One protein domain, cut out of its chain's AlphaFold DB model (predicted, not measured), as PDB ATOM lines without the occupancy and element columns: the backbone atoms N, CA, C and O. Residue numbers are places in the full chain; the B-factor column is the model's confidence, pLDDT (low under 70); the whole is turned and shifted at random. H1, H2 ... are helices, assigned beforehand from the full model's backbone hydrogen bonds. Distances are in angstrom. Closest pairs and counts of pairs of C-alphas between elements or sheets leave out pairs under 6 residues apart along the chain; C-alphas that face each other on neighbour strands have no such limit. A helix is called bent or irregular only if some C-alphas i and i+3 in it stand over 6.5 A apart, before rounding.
ATOM      1  N   VAL A   9     -29.727  32.135 -53.638       78.00
ATOM      2  CA  VAL A   9     -28.861  31.741 -54.761       78.00
ATOM      3  C   VAL A   9     -28.291  30.341 -54.542       78.00
ATOM      4  O   VAL A   9     -28.350  29.499 -55.439       78.00
ATOM      5  N   VAL A  10     -27.783  30.067 -53.336       81.50
ATOM      6  CA  VAL A  10     -27.330  28.722 -52.951       81.50
ATOM      7  C   VAL A  10     -28.510  27.754 -52.934       81.50
ATOM      8  O   VAL A  10     -28.343  26.594 -53.305       81.50
ATOM      9  N   ALA A  11     -29.702  28.225 -52.560       83.88
ATOM     10  CA  ALA A  11     -30.869  27.374 -52.415       83.88
ATOM     11  C   ALA A  11     -31.378  26.769 -53.726       83.88
ATOM     12  O   ALA A  11     -31.963  25.690 -53.716       83.88
ATOM     13  N   PHE A  12     -31.129  27.436 -54.851       85.31
ATOM     14  CA  PHE A  12     -31.582  26.986 -56.166       85.31
ATOM     15  C   PHE A  12     -30.471  26.384 -57.029       85.31
ATOM     16  O   PHE A  12     -30.725  26.026 -58.178       85.31
ATOM     17  N   LYS A  13     -29.241  26.274 -56.508       83.69
ATOM     18  CA  LYS A  13     -28.065  25.883 -57.300       83.69
ATOM     19  C   LYS A  13     -28.215  24.495 -57.944       83.69
ATOM     20  O   LYS A  13     -27.832  24.340 -59.106       83.69
ATOM     21  N   ASP A  14     -28.822  23.563 -57.206       84.00
ATOM     22  CA  ASP A  14     -28.967  22.141 -57.548       84.00
ATOM     23  C   ASP A  14     -30.280  21.842 -58.302       84.00
ATOM     24  O   ASP A  14     -30.535  20.703 -58.690       84.00
ATOM     25  N   LEU A  15     -31.125  22.855 -58.533       83.44
ATOM     26  CA  LEU A  15     -32.347  22.704 -59.321       83.44
ATOM     27  C   LEU A  15     -32.044  22.733 -60.830       83.44
ATOM     28  O   LEU A  15     -31.095  23.399 -61.260       83.44
ATOM     29  N   PRO A  16     -32.886  22.091 -61.669       82.25
ATOM     30  CA  PRO A  16     -32.756  22.161 -63.121       82.25
ATOM     31  C   PRO A  16     -32.642  23.602 -63.629       82.25
ATOM     32  O   PRO A  16     -33.347  24.495 -63.152       82.25
ATOM     33  N   HIS A  17     -31.785  23.819 -64.633       77.69
ATOM     34  CA  HIS A  17     -31.368  25.148 -65.098       77.69
ATOM     35  C   HIS A  17     -32.533  26.122 -65.339       77.69
ATOM     36  O   HIS A  17     -32.498  27.254 -64.858       77.69
ATOM     37  N   PHE A  18     -33.580  25.669 -66.033       72.81
ATOM     38  CA  PHE A  18     -34.766  26.473 -66.333       72.81
ATOM     39  C   PHE A  18     -35.498  26.945 -65.065       72.81
ATOM     40  O   PHE A  18     -35.815  28.126 -64.930       72.81
ATOM     41  N   ARG A  19     -35.691  26.048 -64.085       78.62
ATOM     42  CA  ARG A  19     -36.300  26.394 -62.789       78.62
ATOM     43  C   ARG A  19     -35.413  27.367 -62.022       78.62
ATOM     44  O   ARG A  19     -35.895  28.388 -61.544       78.62
ATOM     45  N   ARG A  20     -34.108  27.098 -61.966       79.75
ATOM     46  CA  ARG A  20     -33.137  27.959 -61.282       79.75
ATOM     47  C   ARG A  20     -33.164  29.399 -61.801       79.75
ATOM     48  O   ARG A  20     -33.161  30.316 -60.987       79.75
ATOM     49  N   GLN A  21     -33.220  29.611 -63.118       75.75
ATOM     50  CA  GLN A  21     -33.262  30.963 -63.692       75.75
ATOM     51  C   GLN A  21     -34.523  31.736 -63.286       75.75
ATOM     52  O   GLN A  21     -34.423  32.875 -62.828       75.75
ATOM     53  N   ILE A  22     -35.700  31.111 -63.409       77.94
ATOM     54  CA  ILE A  22     -36.982  31.742 -63.061       77.94
ATOM     55  C   ILE A  22     -37.022  32.095 -61.572       77.94
ATOM     56  O   ILE A  22     -37.408  33.203 -61.193       77.94
ATOM     57  N   LEU A  23     -36.590  31.168 -60.717       81.44
ATOM     58  CA  LEU A  23     -36.584  31.365 -59.270       81.44
ATOM     59  C   LEU A  23     -35.582  32.439 -58.844       81.44
ATOM     60  O   LEU A  23     -35.928  33.299 -58.036       81.44
ATOM     61  N   ALA A  24     -34.385  32.458 -59.434       78.38
ATOM     62  CA  ALA A  24     -33.390  33.494 -59.173       78.38
ATOM     63  C   ALA A  24     -33.876  34.886 -59.609       78.38
ATOM     64  O   ALA A  24     -33.731  35.848 -58.855       78.38
ATOM     65  N   HIS A  25     -34.506  35.002 -60.784       78.25
ATOM     66  CA  HIS A  25     -35.074  36.267 -61.261       78.25
ATOM     67  C   HIS A  25     -36.132  36.816 -60.292       78.25
ATOM     68  O   HIS A  25     -36.072  37.981 -59.884       78.25
ATOM     69  N   ASN A  26     -37.073  35.965 -59.872       77.38
ATOM     70  CA  ASN A  26     -38.118  36.349 -58.925       77.38
ATOM     71  C   ASN A  26     -37.544  36.684 -57.540       77.38
ATOM     72  O   ASN A  26     -37.949  37.679 -56.939       77.38
ATOM     73  N   ALA A  27     -36.560  35.920 -57.054       78.06
ATOM     74  CA  ALA A  27     -35.878  36.185 -55.788       78.06
ATOM     75  C   ALA A  27     -35.227  37.576 -55.770       78.06
ATOM     76  O   ALA A  27     -35.498  38.369 -54.872       78.06
ATOM     77  N   ILE A  28     -34.444  37.922 -56.798       78.25
ATOM     78  CA  ILE A  28     -33.771  39.229 -56.904       78.25
ATOM     79  C   ILE A  28     -34.782  40.381 -56.853       78.25
ATOM     80  O   ILE A  28     -34.528  41.405 -56.213       78.25
ATOM     81  N   ARG A  29     -35.943  40.227 -57.499       78.94
ATOM     82  CA  ARG A  29     -37.016  41.230 -57.460       78.94
ATOM     83  C   ARG A  29     -37.579  41.413 -56.048       78.94
ATOM     84  O   ARG A  29     -37.859  42.541 -55.651       78.94
ATOM     85  N   LEU A  30     -37.728  40.326 -55.294       77.69
ATOM     86  CA  LEU A  30     -38.304  40.330 -53.947       77.69
ATOM     87  C   LEU A  30     -37.332  40.853 -52.881       77.69
ATOM     88  O   LEU A  30     -37.759  41.538 -51.955       77.69
ATOM     89  N   LEU A  31     -36.030  40.613 -53.051       73.75
ATOM     90  CA  LEU A  31     -34.977  41.055 -52.128       73.75
ATOM     91  C   LEU A  31     -34.777  42.581 -52.087       73.75
ATOM     92  O   LEU A  31     -34.144  43.097 -51.165       73.75
ATOM     93  N   LYS A  32     -35.330  43.329 -53.051       67.88
ATOM     94  CA  LYS A  32     -35.245  44.800 -53.086       67.88
ATOM     95  C   LYS A  32     -36.115  45.491 -52.029       67.88
ATOM     96  O   LYS A  32     -35.792  46.607 -51.639       67.88
ATOM     97  N   ASN A  33     -37.149  44.822 -51.511       59.19
ATOM     98  CA  ASN A  33     -38.096  45.391 -50.549       59.19
ATOM     99  C   ASN A  33     -38.177  44.530 -49.288       59.19
ATOM    100  O   ASN A  33     -38.786  43.462 -49.360       59.19
ATOM    101  N   SER A  34     -37.632  44.983 -48.148       60.75
ATOM    102  CA  SER A  34     -38.199  44.680 -46.811       60.75
ATOM    103  C   SER A  34     -37.334  45.111 -45.619       60.75
ATOM    104  O   SER A  34     -36.147  44.786 -45.529       60.75
ATOM    105  N   THR A  35     -37.999  45.763 -44.667       58.56
ATOM    106  CA  THR A  35     -37.888  45.533 -43.220       58.56
ATOM    107  C   THR A  35     -39.181  44.837 -42.777       58.56
ATOM    108  O   THR A  35     -40.237  45.105 -43.349       58.56
ATOM    109  N   ASP A  36     -39.115  43.929 -41.802       77.50
ATOM    110  CA  ASP A  36     -40.292  43.240 -41.254       77.50
ATOM    111  C   ASP A  36     -40.319  43.335 -39.726       77.50
ATOM    112  O   ASP A  36     -39.283  43.231 -39.066       77.50
ATOM    113  N   ALA A  37     -41.517  43.534 -39.170       79.44
ATOM    114  CA  ALA A  37     -41.732  43.729 -37.737       79.44
ATOM    115  C   ALA A  37     -41.466  42.460 -36.903       79.44
ATOM    116  O   ALA A  37     -41.235  42.562 -35.701       79.44
ATOM    117  N   ASN A  38     -41.451  41.280 -37.529       81.38
ATOM    118  CA  ASN A  38     -41.221  39.993 -36.871       81.38
ATOM    119  C   ASN A  38     -39.750  39.535 -36.976       81.38
ATOM    120  O   ASN A  38     -39.424  38.394 -36.650       81.38
ATOM    121  N   GLY A  39     -38.838  40.400 -37.442       84.38
ATOM    122  CA  GLY A  39     -37.405  40.090 -37.513       84.38
ATOM    123  C   GLY A  39     -37.032  39.087 -38.612       84.38
ATOM    124  O   GLY A  39     -35.998  38.407 -38.519       84.38
ATOM    125  N   LEU A  40     -37.862  38.967 -39.654       88.00
ATOM    126  CA  LEU A  40     -37.491  38.220 -40.848       88.00
ATOM    127  C   LEU A  40     -36.436  38.995 -41.648       88.00
ATOM    128  O   LEU A  40     -36.519  40.207 -41.850       88.00
ATOM    129  N   SER A  41     -35.438  38.266 -42.133       88.38
ATOM    130  CA  SER A  41     -34.492  38.770 -43.120       88.38
ATOM    131  C   SER A  41     -35.160  38.913 -44.489       88.38
ATOM    132  O   SER A  41     -36.182  38.289 -44.782       88.38
ATOM    133  N   LYS A  42     -34.538  39.699 -45.372       87.12
ATOM    134  CA  LYS A  42     -34.995  39.864 -46.760       87.12
ATOM    135  C   LYS A  42     -35.118  38.525 -47.492       87.12
ATOM    136  O   LYS A  42     -36.077  38.320 -48.229       87.12
ATOM    137  N   GLU A  43     -34.164  37.625 -47.257       87.81
ATOM    138  CA  GLU A  43     -34.145  36.272 -47.824       87.81
ATOM    139  C   GLU A  43     -35.342  35.457 -47.328       87.81
ATOM    140  O   GLU A  43     -36.097  34.942 -48.141       87.81
ATOM    141  N   GLU A  44     -35.595  35.432 -46.018       88.81
ATOM    142  CA  GLU A  44     -36.737  34.722 -45.424       88.81
ATOM    143  C   GLU A  44     -38.088  35.237 -45.957       88.81
ATOM    144  O   GLU A  44     -38.978  34.448 -46.287       88.81
ATOM    145  N   ILE A  45     -38.235  36.556 -46.121       88.62
ATOM    146  CA  ILE A  45     -39.437  37.172 -46.709       88.62
ATOM    147  C   ILE A  45     -39.590  36.771 -48.173       88.62
ATOM    148  O   ILE A  45     -40.687  36.416 -48.613       88.62
ATOM    149  N   ALA A  46     -38.501  36.831 -48.942       89.56
ATOM    150  CA  ALA A  46     -38.502  36.426 -50.338       89.56
ATOM    151  C   ALA A  46     -38.859  34.939 -50.475       89.56
ATOM    152  O   ALA A  46     -39.678  34.599 -51.323       89.56
ATOM    153  N   THR A  47     -38.345  34.074 -49.602       91.12
ATOM    154  CA  THR A  47     -38.669  32.647 -49.561       91.12
ATOM    155  C   THR A  47     -40.171  32.402 -49.371       91.12
ATOM    156  O   THR A  47     -40.769  31.668 -50.158       91.12
ATOM    157  N   ILE A  48     -40.820  33.065 -48.406       91.00
ATOM    158  CA  ILE A  48     -42.279  32.946 -48.213       91.00
ATOM    159  C   ILE A  48     -43.039  33.465 -49.441       91.00
ATOM    160  O   ILE A  48     -43.932  32.792 -49.957       91.00
ATOM    161  N   LYS A  49     -42.675  34.649 -49.948       89.50
ATOM    162  CA  LYS A  49     -43.341  35.250 -51.115       89.50
ATOM    163  C   LYS A  49     -43.212  34.389 -52.367       89.50
ATOM    164  O   LYS A  49     -44.160  34.315 -53.148       89.50
ATOM    165  N   LEU A  50     -42.070  33.737 -52.562       90.88
ATOM    166  CA  LEU A  50     -41.862  32.814 -53.670       90.88
ATOM    167  C   LEU A  50     -42.759  31.582 -53.544       90.88
ATOM    168  O   LEU A  50     -43.355  31.194 -54.543       90.88
ATOM    169  N   TYR A  51     -42.901  31.002 -52.346       92.31
ATOM    170  CA  TYR A  51     -43.805  29.865 -52.138       92.31
ATOM    171  C   TYR A  51     -45.247  30.209 -52.527       92.31
ATOM    172  O   TYR A  51     -45.909  29.438 -53.209       92.31
ATOM    173  N   VAL A  52     -45.718  31.396 -52.138       88.50
ATOM    174  CA  VAL A  52     -47.108  31.810 -52.375       88.50
ATOM    175  C   VAL A  52     -47.360  32.219 -53.828       88.50
ATOM    176  O   VAL A  52     -48.424  31.938 -54.367       88.50
ATOM    177  N   SER A  53     -46.408  32.899 -54.476       85.25
ATOM    178  CA  SER A  53     -46.643  33.529 -55.787       85.25
ATOM    179  C   SER A  53     -46.020  32.801 -56.979       85.25
ATOM    180  O   SER A  53     -46.357  33.111 -58.120       85.25
ATOM    181  N   CYS A  54     -45.108  31.847 -56.761       87.19
ATOM    182  CA  CYS A  54     -44.357  31.217 -57.843       87.19
ATOM    183  C   CYS A  54     -44.764  29.757 -58.059       87.19
ATOM    184  O   CYS A  54     -44.307  28.843 -57.371       87.19
ATOM    185  N   PHE A  55     -45.554  29.526 -59.106       86.88
ATOM    186  CA  PHE A  55     -45.935  28.191 -59.570       86.88
ATOM    187  C   PHE A  55     -44.747  27.272 -59.876       86.88
ATOM    188  O   PHE A  55     -44.777  26.086 -59.561       86.88
ATOM    189  N   PHE A  56     -43.660  27.832 -60.411       87.62
ATOM    190  CA  PHE A  56     -42.424  27.096 -60.697       87.62
ATOM    191  C   PHE A  56     -41.674  26.625 -59.444       87.62
ATOM    192  O   PHE A  56     -40.690  25.895 -59.569       87.62
ATOM    193  N   LEU A  57     -42.126  27.042 -58.259       90.94
ATOM    194  CA  LEU A  57     -41.594  26.622 -56.975       90.94
ATOM    195  C   LEU A  57     -42.549  25.689 -56.236       90.94
ATOM    196  O   LEU A  57     -42.172  24.560 -55.942       90.94
ATOM    197  N   TYR A  58     -43.766  26.156 -55.930       89.75
ATOM    198  CA  TYR A  58     -44.632  25.454 -54.982       89.75
ATOM    199  C   TYR A  58     -45.079  24.089 -55.511       89.75
ATOM    200  O   TYR A  58     -45.099  23.123 -54.753       89.75
ATOM    201  N   LEU A  59     -45.385  23.982 -56.810       90.94
ATOM    202  CA  LEU A  59     -45.801  22.714 -57.401       90.94
ATOM    203  C   LEU A  59     -44.707  21.645 -57.368       90.94
ATOM    204  O   LEU A  59     -44.951  20.600 -56.765       90.94
ATOM    205  N   PRO A  60     -43.523  21.857 -57.976       93.25
ATOM    206  CA  PRO A  60     -42.494  20.821 -58.006       93.25
ATOM    207  C   PRO A  60     -41.926  20.527 -56.613       93.25
ATOM    208  O   PRO A  60     -41.526  19.396 -56.356       93.25
ATOM    209  N   LEU A  61     -41.925  21.504 -55.699       94.12
ATOM    210  CA  LEU A  61     -41.575  21.264 -54.301       94.12
ATOM    211  C   LEU A  61     -42.583  20.325 -53.631       94.12
ATOM    212  O   LEU A  61     -42.190  19.307 -53.070       94.12
ATOM    213  N   ASN A  62     -43.879  20.634 -53.709       93.75
ATOM    214  CA  ASN A  62     -44.917  19.804 -53.096       93.75
ATOM    215  C   ASN A  62     -45.064  18.445 -53.792       93.75
ATOM    216  O   ASN A  62     -45.531  17.492 -53.178       93.75
ATOM    217  N   GLU A  63     -44.700  18.325 -55.067       93.56
ATOM    218  CA  GLU A  63     -44.575  17.040 -55.761       93.56
ATOM    219  C   GLU A  63     -43.407  16.211 -55.218       93.56
ATOM    220  O   GLU A  63     -43.618  15.063 -54.838       93.56
ATOM    221  N   ALA A  64     -42.214  16.804 -55.098       94.62
ATOM    222  CA  ALA A  64     -41.048  16.129 -54.530       94.62
ATOM    223  C   ALA A  64     -41.290  15.691 -53.080       94.62
ATOM    224  O   ALA A  64     -40.900  14.599 -52.690       94.62
ATOM    225  N   LEU A  65     -41.966  16.521 -52.285       93.75
ATOM    226  CA  LEU A  65     -42.347  16.172 -50.920       93.75
ATOM    227  C   LEU A  65     -43.313  14.976 -50.879       93.75
ATOM    228  O   LEU A  65     -43.102  14.049 -50.105       93.75
ATOM    229  N   ARG A  66     -44.336  14.961 -51.746       91.88
ATOM    230  CA  ARG A  66     -45.327  13.871 -51.828       91.88
ATOM    231  C   ARG A  66     -44.780  12.568 -52.401       91.88
ATOM    232  O   ARG A  66     -45.433  11.544 -52.237       91.88
ATOM    233  N   SER A  67     -43.652  12.594 -53.109       93.25
ATOM    234  CA  SER A  67     -43.077  11.371 -53.671       93.25
ATOM    235  C   SER A  67     -42.398  10.500 -52.619       93.25
ATOM    236  O   SER A  67     -42.125   9.339 -52.907       93.25
ATOM    237  N   GLU A  68     -42.107  11.053 -51.433       88.62
ATOM    238  CA  GLU A  68     -41.386  10.385 -50.339       88.62
ATOM    239  C   GLU A  68     -39.997   9.855 -50.755       88.62
ATOM    240  O   GLU A  68     -39.351   9.086 -50.044       88.62
ATOM    241  N   GLN A  69     -39.486  10.297 -51.908       94.25
ATOM    242  CA  GLN A  69     -38.197   9.875 -52.436       94.25
ATOM    243  C   GLN A  69     -37.118  10.866 -52.025       94.25
ATOM    244  O   GLN A  69     -37.079  12.004 -52.497       94.25
ATOM    245  N   TYR A  70     -36.184  10.407 -51.190       91.69
ATOM    246  CA  TYR A  70     -35.088  11.230 -50.677       91.69
ATOM    247  C   TYR A  70     -34.337  11.989 -51.782       91.69
ATOM    248  O   TYR A  70     -34.106  13.191 -51.655       91.69
ATOM    249  N   GLU A  71     -34.024  11.325 -52.898       94.25
ATOM    250  CA  GLU A  71     -33.297  11.939 -54.016       94.25
ATOM    251  C   GLU A  71     -34.080  13.064 -54.707       94.25
ATOM    252  O   GLU A  71     -33.478  13.993 -55.243       94.25
ATOM    253  N   GLN A  72     -35.415  13.033 -54.656       92.56
ATOM    254  CA  GLN A  72     -36.246  14.108 -55.196       92.56
ATOM    255  C   GLN A  72     -36.325  15.310 -54.250       92.56
ATOM    256  O   GLN A  72     -36.410  16.446 -54.715       92.56
ATOM    257  N   ILE A  73     -36.282  15.078 -52.933       93.25
ATOM    258  CA  ILE A  73     -36.406  16.128 -51.910       93.25
ATOM    259  C   ILE A  73     -35.059  16.805 -51.641       93.25
ATOM    260  O   ILE A  73     -35.005  18.014 -51.423       93.25
ATOM    261  N   LYS A  74     -33.956  16.055 -51.686       94.25
ATOM    262  CA  LYS A  74     -32.603  16.520 -51.353       94.25
ATOM    263  C   LYS A  74     -32.200  17.849 -52.023       94.25
ATOM    264  O   LYS A  74     -31.676  18.706 -51.305       94.25
ATOM    265  N   PRO A  75     -32.478  18.105 -53.321       92.81
ATOM    266  CA  PRO A  75     -32.187  19.399 -53.952       92.81
ATOM    267  C   PRO A  75     -32.914  20.593 -53.312       92.81
ATOM    268  O   PRO A  75     -32.467  21.730 -53.435       92.81
ATOM    269  N   TRP A  76     -34.025  20.350 -52.614       93.06
ATOM    270  CA  TRP A  76     -34.850  21.371 -51.972       93.06
ATOM    271  C   TRP A  76     -34.446  21.676 -50.530       93.06
ATOM    272  O   TRP A  76     -34.923  22.666 -49.978       93.06
ATOM    273  N   PHE A  77     -33.573  20.887 -49.894       93.19
ATOM    274  CA  PHE A  77     -33.200  21.092 -48.486       93.19
ATOM    275  C   PHE A  77     -32.679  22.499 -48.165       93.19
ATOM    276  O   PHE A  77     -33.109  23.063 -47.154       93.19
ATOM    277  N   PRO A  78     -31.809  23.118 -48.986       92.00
ATOM    278  CA  PRO A  78     -31.389  24.495 -48.747       92.00
ATOM    279  C   PRO A  78     -32.561  25.488 -48.710       92.00
ATOM    280  O   PRO A  78     -32.614  26.352 -47.834       92.00
ATOM    281  N   TYR A  79     -33.519  25.332 -49.630       93.06
ATOM    282  CA  TYR A  79     -34.727  26.148 -49.688       93.06
ATOM    283  C   TYR A  79     -35.642  25.881 -48.487       93.06
ATOM    284  O   TYR A  79     -36.070  26.819 -47.820       93.06
ATOM    285  N   LEU A  80     -35.896  24.609 -48.168       94.31
ATOM    286  CA  LEU A  80     -36.734  24.194 -47.042       94.31
ATOM    287  C   LEU A  80     -36.182  24.700 -45.708       94.31
ATOM    288  O   LEU A  80     -36.950  25.155 -44.867       94.31
ATOM    289  N   LYS A  81     -34.856  24.704 -45.531       93.25
ATOM    290  CA  LYS A  81     -34.206  25.270 -44.343       93.25
ATOM    291  C   LYS A  81     -34.509  26.764 -44.190       93.25
ATOM    292  O   LYS A  81     -34.851  27.200 -43.093       93.25
ATOM    293  N   LEU A  82     -34.402  27.543 -45.270       92.00
ATOM    294  CA  LEU A  82     -34.754  28.969 -45.264       92.00
ATOM    295  C   LEU A  82     -36.241  29.188 -44.997       92.00
ATOM    296  O   LEU A  82     -36.600  29.993 -44.142       92.00
ATOM    297  N   PHE A  83     -37.094  28.448 -45.701       93.75
ATOM    298  CA  PHE A  83     -38.542  28.567 -45.586       93.75
ATOM    299  C   PHE A  83     -39.017  28.237 -44.171       93.75
ATOM    300  O   PHE A  83     -39.766  29.005 -43.576       93.75
ATOM    301  N   HIS A  84     -38.525  27.141 -43.596       93.19
ATOM    302  CA  HIS A  84     -38.886  26.727 -42.247       93.19
ATOM    303  C   HIS A  84     -38.438  27.750 -41.194       93.19
ATOM    304  O   HIS A  84     -39.219  28.097 -40.311       93.19
ATOM    305  N   ASN A  85     -37.226  28.304 -41.319       91.94
ATOM    306  CA  ASN A  85     -36.763  29.378 -40.433       91.94
ATOM    307  C   ASN A  85     -37.631  30.638 -40.544       91.94
ATOM    308  O   ASN A  85     -37.964  31.238 -39.523       91.94
ATOM    309  N   ALA A  86     -38.020  31.014 -41.765       92.00
ATOM    310  CA  ALA A  86     -38.894  32.155 -42.012       92.00
ATOM    311  C   ALA A  86     -40.263  31.967 -41.343       92.00
ATOM    312  O   ALA A  86     -40.716  32.838 -40.604       92.00
ATOM    313  N   VAL A  87     -40.893  30.806 -41.554       92.12
ATOM    314  CA  VAL A  87     -42.205  30.475 -40.981       92.12
ATOM    315  C   VAL A  87     -42.147  30.389 -39.455       92.12
ATOM    316  O   VAL A  87     -43.074  30.840 -38.791       92.12
ATOM    317  N   TYR A  88     -41.048  29.894 -38.877       91.69
ATOM    318  CA  TYR A  88     -40.887  29.798 -37.421       91.69
ATOM    319  C   TYR A  88     -40.869  31.165 -36.713       91.69
ATOM    320  O   TYR A  88     -41.181  31.249 -35.525       91.69
ATOM    321  N   LYS A  89     -40.516  32.240 -37.428       90.69
ATOM    322  CA  LYS A  89     -40.533  33.618 -36.909       90.69
ATOM    323  C   LYS A  89     -41.906  34.285 -36.989       90.69
ATOM    324  O   LYS A  89     -42.101  35.332 -36.380       90.69
ATOM    325  N   LEU A  90     -42.844  33.719 -37.748       90.56
ATOM    326  CA  LEU A  90     -44.178  34.292 -37.894       90.56
ATOM    327  C   LEU A  90     -45.020  34.067 -36.629       90.56
ATOM    328  O   LEU A  90     -44.856  33.056 -35.937       90.56
ATOM    329  N   PRO A  91     -45.964  34.977 -36.328       90.12
ATOM    330  CA  PRO A  91     -46.893  34.781 -35.227       90.12
ATOM    331  C   PRO A  91     -47.742  33.527 -35.457       90.12
ATOM    332  O   PRO A  91     -48.311  33.316 -36.529       90.12
ATOM    333  N   LYS A  92     -47.858  32.699 -34.417       90.06
ATOM    334  CA  LYS A  92     -48.730  31.522 -34.437       90.06
ATOM    335  C   LYS A  92     -50.183  31.970 -34.324       90.06
ATOM    336  O   LYS A  92     -50.524  32.754 -33.441       90.06
ATOM    337  N   ARG A  93     -51.045  31.430 -35.184       87.56
ATOM    338  CA  ARG A  93     -52.493  31.642 -35.129       87.56
ATOM    339  C   ARG A  93     -53.173  30.309 -34.847       87.56
ATOM    340  O   ARG A  93     -52.987  29.364 -35.601       87.56
ATOM    341  N   ALA A  94     -53.927  30.250 -33.755       89.75
ATOM    342  CA  ALA A  94     -54.814  29.133 -33.457       89.75
ATOM    343  C   ALA A  94     -56.222  29.451 -33.976       89.75
ATOM    344  O   ALA A  94     -56.652  30.607 -33.942       89.75
ATOM    345  N   GLY A  95     -56.934  28.435 -34.450       89.00
ATOM    346  CA  GLY A  95     -58.301  28.580 -34.929       89.00
ATOM    347  C   GLY A  95     -58.719  27.442 -35.846       89.00
ATOM    348  O   GLY A  95     -57.945  26.523 -36.121       89.00
ATOM    349  N   VAL A  96     -59.959  27.523 -36.319       87.88
ATOM    350  CA  VAL A  96     -60.445  26.647 -37.383       87.88
ATOM    351  C   VAL A  96     -59.864  27.137 -38.704       87.88
ATOM    352  O   VAL A  96     -59.949  28.318 -39.045       87.88
ATOM    353  N   HIS A  97     -59.253  26.211 -39.429       89.56
ATOM    354  CA  HIS A  97     -58.672  26.441 -40.739       89.56
ATOM    355  C   HIS A  97     -59.251  25.426 -41.712       89.56
ATOM    356  O   HIS A  97     -59.400  24.252 -41.374       89.56
ATOM    357  N   CYS A  98     -59.544  25.868 -42.927       86.06
ATOM    358  CA  CYS A  98     -60.044  25.003 -43.982       86.06
ATOM    359  C   CYS A  98     -58.943  24.782 -45.019       86.06
ATOM    360  O   CYS A  98     -58.200  25.702 -45.367       86.06
ATOM    361  N   ARG A  99     -58.851  23.558 -45.534       84.69
ATOM    362  CA  ARG A  99     -58.008  23.217 -46.678       84.69
ATOM    363  C   ARG A  99     -58.914  22.831 -47.829       84.69
ATOM    364  O   ARG A  99     -59.699  21.897 -47.700       84.69
ATOM    365  N   VAL A 100     -58.772  23.518 -48.953       82.12
ATOM    366  CA  VAL A 100     -59.444  23.104 -50.184       82.12
ATOM    367  C   VAL A 100     -58.588  22.047 -50.858       82.12
ATOM    368  O   VAL A 100     -57.378  22.218 -51.031       82.12
ATOM    369  N   VAL A 101     -59.216  20.936 -51.218       76.81
ATOM    370  CA  VAL A 101     -58.552  19.821 -51.879       76.81
ATOM    371  C   VAL A 101     -59.337  19.500 -53.142       76.81
ATOM    372  O   VAL A 101     -60.472  19.047 -53.067       76.81
ATOM    373  N   SER A 102     -58.728  19.758 -54.299       70.25
ATOM    374  CA  SER A 102     -59.307  19.400 -55.595       70.25
ATOM    375  C   SER A 102     -58.995  17.934 -55.929       70.25
ATOM    376  O   SER A 102     -57.866  17.470 -55.721       70.25
ATOM    377  N   GLY A 103     -60.002  17.205 -56.415       64.06
ATOM    378  CA  GLY A 103     -59.911  15.809 -56.854       64.06
ATOM    379  C   GLY A 103     -61.038  14.924 -56.312       64.06
ATOM    380  O   GLY A 103     -61.434  15.046 -55.154       64.06
ATOM    381  N   ASN A 104     -61.532  14.009 -57.149       51.41
ATOM    382  CA  ASN A 104     -62.567  13.047 -56.770       51.41
ATOM    383  C   ASN A 104     -62.007  12.026 -55.755       51.41
ATOM    384  O   ASN A 104     -60.891  11.536 -55.921       51.41
ATOM    385  N   ASN A 105     -62.792  11.705 -54.722       52.06
ATOM    386  CA  ASN A 105     -62.574  10.621 -53.747       52.06
ATOM    387  C   ASN A 105     -61.266  10.651 -52.935       52.06
ATOM    388  O   ASN A 105     -60.535   9.667 -52.872       52.06
ATOM    389  N   LYS A 106     -60.993  11.751 -52.223       61.50
ATOM    390  CA  LYS A 106     -60.022  11.727 -51.108       61.50
ATOM    391  C   LYS A 106     -60.648  11.484 -49.737       61.50
ATOM    392  O   LYS A 106     -59.902  11.379 -48.774       61.50
ATOM    393  N   ILE A 107     -61.976  11.384 -49.638       61.44
ATOM    394  CA  ILE A 107     -62.681  11.112 -48.372       61.44
ATOM    395  C   ILE A 107     -62.196   9.800 -47.746       61.44
ATOM    396  O   ILE A 107     -61.949   9.764 -46.547       61.44
ATOM    397  N   ASP A 108     -61.925   8.781 -48.562       65.75
ATOM    398  CA  ASP A 108     -61.448   7.478 -48.080       65.75
ATOM    399  C   ASP A 108     -60.044   7.537 -47.444       65.75
ATOM    400  O   ASP A 108     -59.666   6.640 -46.693       65.75
ATOM    401  N   LEU A 109     -59.272   8.604 -47.705       68.81
ATOM    402  CA  LEU A 109     -57.966   8.846 -47.079       68.81
ATOM    403  C   LEU A 109     -58.085   9.434 -45.663       68.81
ATOM    404  O   LEU A 109     -57.096   9.457 -44.933       68.81
ATOM    405  N   TYR A 110     -59.268   9.921 -45.279       78.25
ATOM    406  CA  TYR A 110     -59.523  10.558 -43.989       78.25
ATOM    407  C   TYR A 110     -60.497   9.705 -43.181       78.25
ATOM    408  O   TYR A 110     -61.708   9.918 -43.191       78.25
ATOM    409  N   GLN A 111     -59.947   8.722 -42.474       80.56
ATOM    410  CA  GLN A 111     -60.708   7.927 -41.519       80.56
ATOM    411  C   GLN A 111     -60.761   8.644 -40.170       80.56
ATOM    412  O   GLN A 111     -59.795   9.276 -39.742       80.56
ATOM    413  N   VAL A 112     -61.908   8.553 -39.497       84.56
ATOM    414  CA  VAL A 112     -62.037   9.037 -38.118       84.56
ATOM    415  C   VAL A 112     -61.040   8.269 -37.247       84.56
ATOM    416  O   VAL A 112     -60.838   7.074 -37.445       84.56
ATOM    417  N   ASP A 113     -60.390   8.979 -36.328       86.00
ATOM    418  CA  ASP A 113     -59.358   8.454 -35.425       86.00
ATOM    419  C   ASP A 113     -58.078   7.925 -36.102       86.00
ATOM    420  O   ASP A 113     -57.265   7.258 -35.455       86.00
ATOM    421  N   SER A 114     -57.835   8.255 -37.378       86.31
ATOM    422  CA  SER A 114     -56.566   7.945 -38.042       86.31
ATOM    423  C   SER A 114     -55.579   9.115 -38.015       86.31
ATOM    424  O   SER A 114     -55.941  10.294 -38.061       86.31
ATOM    425  N   PHE A 115     -54.287   8.785 -37.953       87.69
ATOM    426  CA  PHE A 115     -53.224   9.762 -38.158       87.69
ATOM    427  C   PHE A 115     -53.028   9.996 -39.652       87.69
ATOM    428  O   PHE A 115     -52.762   9.061 -40.406       87.69
ATOM    429  N   VAL A 116     -53.104  11.260 -40.062       84.81
ATOM    430  CA  VAL A 116     -52.833  11.673 -41.439       84.81
ATOM    431  C   VAL A 116     -51.560  12.504 -41.476       84.81
ATOM    432  O   VAL A 116     -51.462  13.544 -40.825       84.81
ATOM    433  N   THR A 117     -50.597  12.060 -42.280       86.50
ATOM    434  CA  THR A 117     -49.385  12.824 -42.586       86.50
ATOM    435  C   THR A 117     -49.581  13.570 -43.898       86.50
ATOM    436  O   THR A 117     -49.819  12.966 -44.943       86.50
ATOM    437  N   TRP A 118     -49.447  14.894 -43.862       86.69
ATOM    438  CA  TRP A 118     -49.323  15.701 -45.072       86.69
ATOM    439  C   TRP A 118     -47.850  15.937 -45.359       86.69
ATOM    440  O   TRP A 118     -47.180  16.676 -44.644       86.69
ATOM    441  N   TRP A 119     -47.350  15.280 -46.400       89.56
ATOM    442  CA  TRP A 119     -45.965  15.446 -46.826       89.56
ATOM    443  C   TRP A 119     -45.705  16.813 -47.457       89.56
ATOM    444  O   TRP A 119     -44.593  17.323 -47.379       89.56
ATOM    445  N   ASP A 120     -46.724  17.422 -48.065       90.62
ATOM    446  CA  ASP A 120     -46.630  18.743 -48.673       90.62
ATOM    447  C   ASP A 120     -46.764  19.887 -47.661       90.62
ATOM    448  O   ASP A 120     -47.232  19.705 -46.539       90.62
ATOM    449  N   ILE A 121     -46.377  21.099 -48.069       91.50
ATOM    450  CA  ILE A 121     -46.621  22.297 -47.261       91.50
ATOM    451  C   ILE A 121     -48.110  22.669 -47.413       91.50
ATOM    452  O   ILE A 121     -48.534  23.060 -48.507       91.50
ATOM    453  N   PRO A 122     -48.933  22.570 -46.352       86.50
ATOM    454  CA  PRO A 122     -50.366  22.792 -46.474       86.50
ATOM    455  C   PRO A 122     -50.676  24.281 -46.664       86.50
ATOM    456  O   PRO A 122     -50.220  25.133 -45.903       86.50
ATOM    457  N   SER A 123     -51.514  24.586 -47.654       85.75
ATOM    458  CA  SER A 123     -52.119  25.910 -47.828       85.75
ATOM    459  C   SER A 123     -53.518  25.912 -47.216       85.75
ATOM    460  O   SER A 123     -54.340  25.057 -47.548       85.75
ATOM    461  N   LEU A 124     -53.779  26.860 -46.316       87.56
ATOM    462  CA  LEU A 124     -54.999  26.924 -45.513       87.56
ATOM    463  C   LEU A 124     -55.678  28.285 -45.658       87.56
ATOM    464  O   LEU A 124     -55.010  29.315 -45.754       87.56
ATOM    465  N   ILE A 125     -57.005  28.288 -45.593       86.75
ATOM    466  CA  ILE A 125     -57.828  29.495 -45.521       86.75
ATOM    467  C   ILE A 125     -58.495  29.585 -44.148       86.75
ATOM    468  O   ILE A 125     -58.821  28.580 -43.520       86.75
ATOM    469  N   THR A 126     -58.664  30.811 -43.655       85.25
ATOM    470  CA  THR A 126     -59.396  31.090 -42.402       85.25
ATOM    471  C   THR A 126     -60.823  31.545 -42.656       85.25
ATOM    472  O   THR A 126     -61.661  31.425 -41.773       85.25
ATOM    473  N   ASN A 127     -61.088  32.074 -43.850       82.81
ATOM    474  CA  ASN A 127     -62.395  32.548 -44.254       82.81
ATOM    475  C   ASN A 127     -62.855  31.742 -45.471       82.81
ATOM    476  O   ASN A 127     -62.184  31.752 -46.503       82.81
ATOM    477  N   TRP A 128     -63.979  31.048 -45.320       77.06
ATOM    478  CA  TRP A 128     -64.591  30.262 -46.384       77.06
ATOM    479  C   TRP A 128     -65.150  31.141 -47.512       77.06
ATOM    480  O   TRP A 128     -65.089  30.754 -48.674       77.06
ATOM    481  N   ASP A 129     -65.581  32.367 -47.206       78.38
ATOM    482  CA  ASP A 129     -66.141  33.303 -48.192       78.38
ATOM    483  C   ASP A 129     -65.117  33.700 -49.262       78.38
ATOM    484  O   ASP A 129     -65.466  33.934 -50.417       78.38
ATOM    485  N   VAL A 130     -63.828  33.717 -48.899       70.81
ATOM    486  CA  VAL A 130     -62.728  33.980 -49.842       70.81
ATOM    487  C   VAL A 130     -62.715  32.938 -50.958       70.81
ATOM    488  O   VAL A 130     -62.426  33.277 -52.102       70.81
ATOM    489  N   PHE A 131     -63.061  31.690 -50.644       64.88
ATOM    490  CA  PHE A 131     -63.129  30.626 -51.635       64.88
ATOM    491  C   PHE A 131     -64.344  30.786 -52.559       64.88
ATOM    492  O   PHE A 131     -64.182  30.769 -53.776       64.88
ATOM    493  N   LEU A 132     -65.529  31.042 -51.996       68.75
ATOM    494  CA  LEU A 132     -66.767  31.224 -52.770       68.75
ATOM    495  C   LEU A 132     -66.711  32.418 -53.736       68.75
ATOM    496  O   LEU A 132     -67.378  32.409 -54.759       68.75
ATOM    497  N   SER A 133     -65.909  33.442 -53.430       63.50
ATOM    498  CA  SER A 133     -65.730  34.614 -54.301       63.50
ATOM    499  C   SER A 133     -64.819  34.389 -55.519       63.50
ATOM    500  O   SER A 133     -64.646  35.307 -56.320       63.50
ATOM    501  N   SER A 134     -64.186  33.215 -55.623       57.91
ATOM    502  CA  SER A 134     -63.193  32.896 -56.659       57.91
ATOM    503  C   SER A 134     -63.672  31.896 -57.720       57.91
ATOM    504  O   SER A 134     -62.905  31.595 -58.638       57.91
TER     505      SER A 134
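AT A GLANCE: This is residues 9 to 134 of the 135 residues of the protein "Hypothetical protein" of Rotaria sordida (UniProt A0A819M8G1). The longest helix, H4, and three others, H1, H2 and H3, make a head of steeply crossed helices, with H1 and H4 each packing on H2 and H3 but apart from each other. From the head a 40-residue stretch with no named element, residues 89 to 128, runs out as a wide loop, of which residues 102 to 117 stick out free, and leads to the small helix H5, away from the other helices. The printed part has 126 residues, with five named helices in the order H1, H2, H3, H4, H5 and no named strand. Its class is all helix, though under half of the residues, 61 of 126, are in named elements. The whole is only just compact, close to loose, with a radius of gyration of the C-alphas of 16.4 A, and spans 44 by 36 by 27 A.

IN THESE COORDINATES: H4, residues 70 to 88, is 23.5 A long and begins at C-alpha 70 (-35.088, 11.230, -50.677). It is irregular, with C-alphas 75 and 78 at 7.3 A, and has a kink of 61 degrees near residue 78. H3 is residues 55 to 66, 16.3 A; it is neither bent nor irregular, but only just: C-alphas 56 and 59 are 6.4 A apart. H2 is residues 42 to 53, 16.0 A. H1, residues 17 to 30, is 20.1 A long and begins at C-alpha 17 (-31.368, 25.148, -65.098). H5, residues 129 to 132, ends at C-alpha 132 (-66.767, 31.224, -52.770).

HOW THE PARTS SIT: H4 touches H2 with residues 79 to 87 alone, opposite ways at a steep tilt of 65 degrees; their closest C-alphas, Glu 44 and Ala 86, are 4.8 A apart. H4 touches H3 with residues 72 to 76 alone, opposite ways at a steep tilt of 67 degrees; the closest C-alphas, Ala 64 and Gln 72, are 5.3 A apart. H2 and H3 touch only at the corner, about perpendicular at 86 degrees, with the C-alphas of Tyr 51 and Tyr 58 closest at 5.3 A. H1 touches H2, opposite ways at a steep tilt of 63 degrees, closest at the C-alphas of Leu 30 and Ala 46, 5.3 A. H1 touches H3 with residues 19 to 23 alone, opposite ways at a steep tilt of 61 degrees, closest at the C-alphas of Arg 19 and Phe 56, 6.5 A. H1 and H4 are apart, and H5 touches no helix. Every O i to N i+4 pair is within hydrogen-bond range in H1 and H2, against 6 of 8 in H3 and 10 of 15 in H4, while H5 is too short for such a pair.

THE WHOLE: The two C-alphas farthest apart, those of Lys 32 and Val 112, are 47.1 A apart. The printed part has no cut. The links H1 to H2 and H4 to H5 are long. Mean pLDDT of the printed part is 83.6; residues 32 to 35, 103 to 109 and 131 to 134 are under 70.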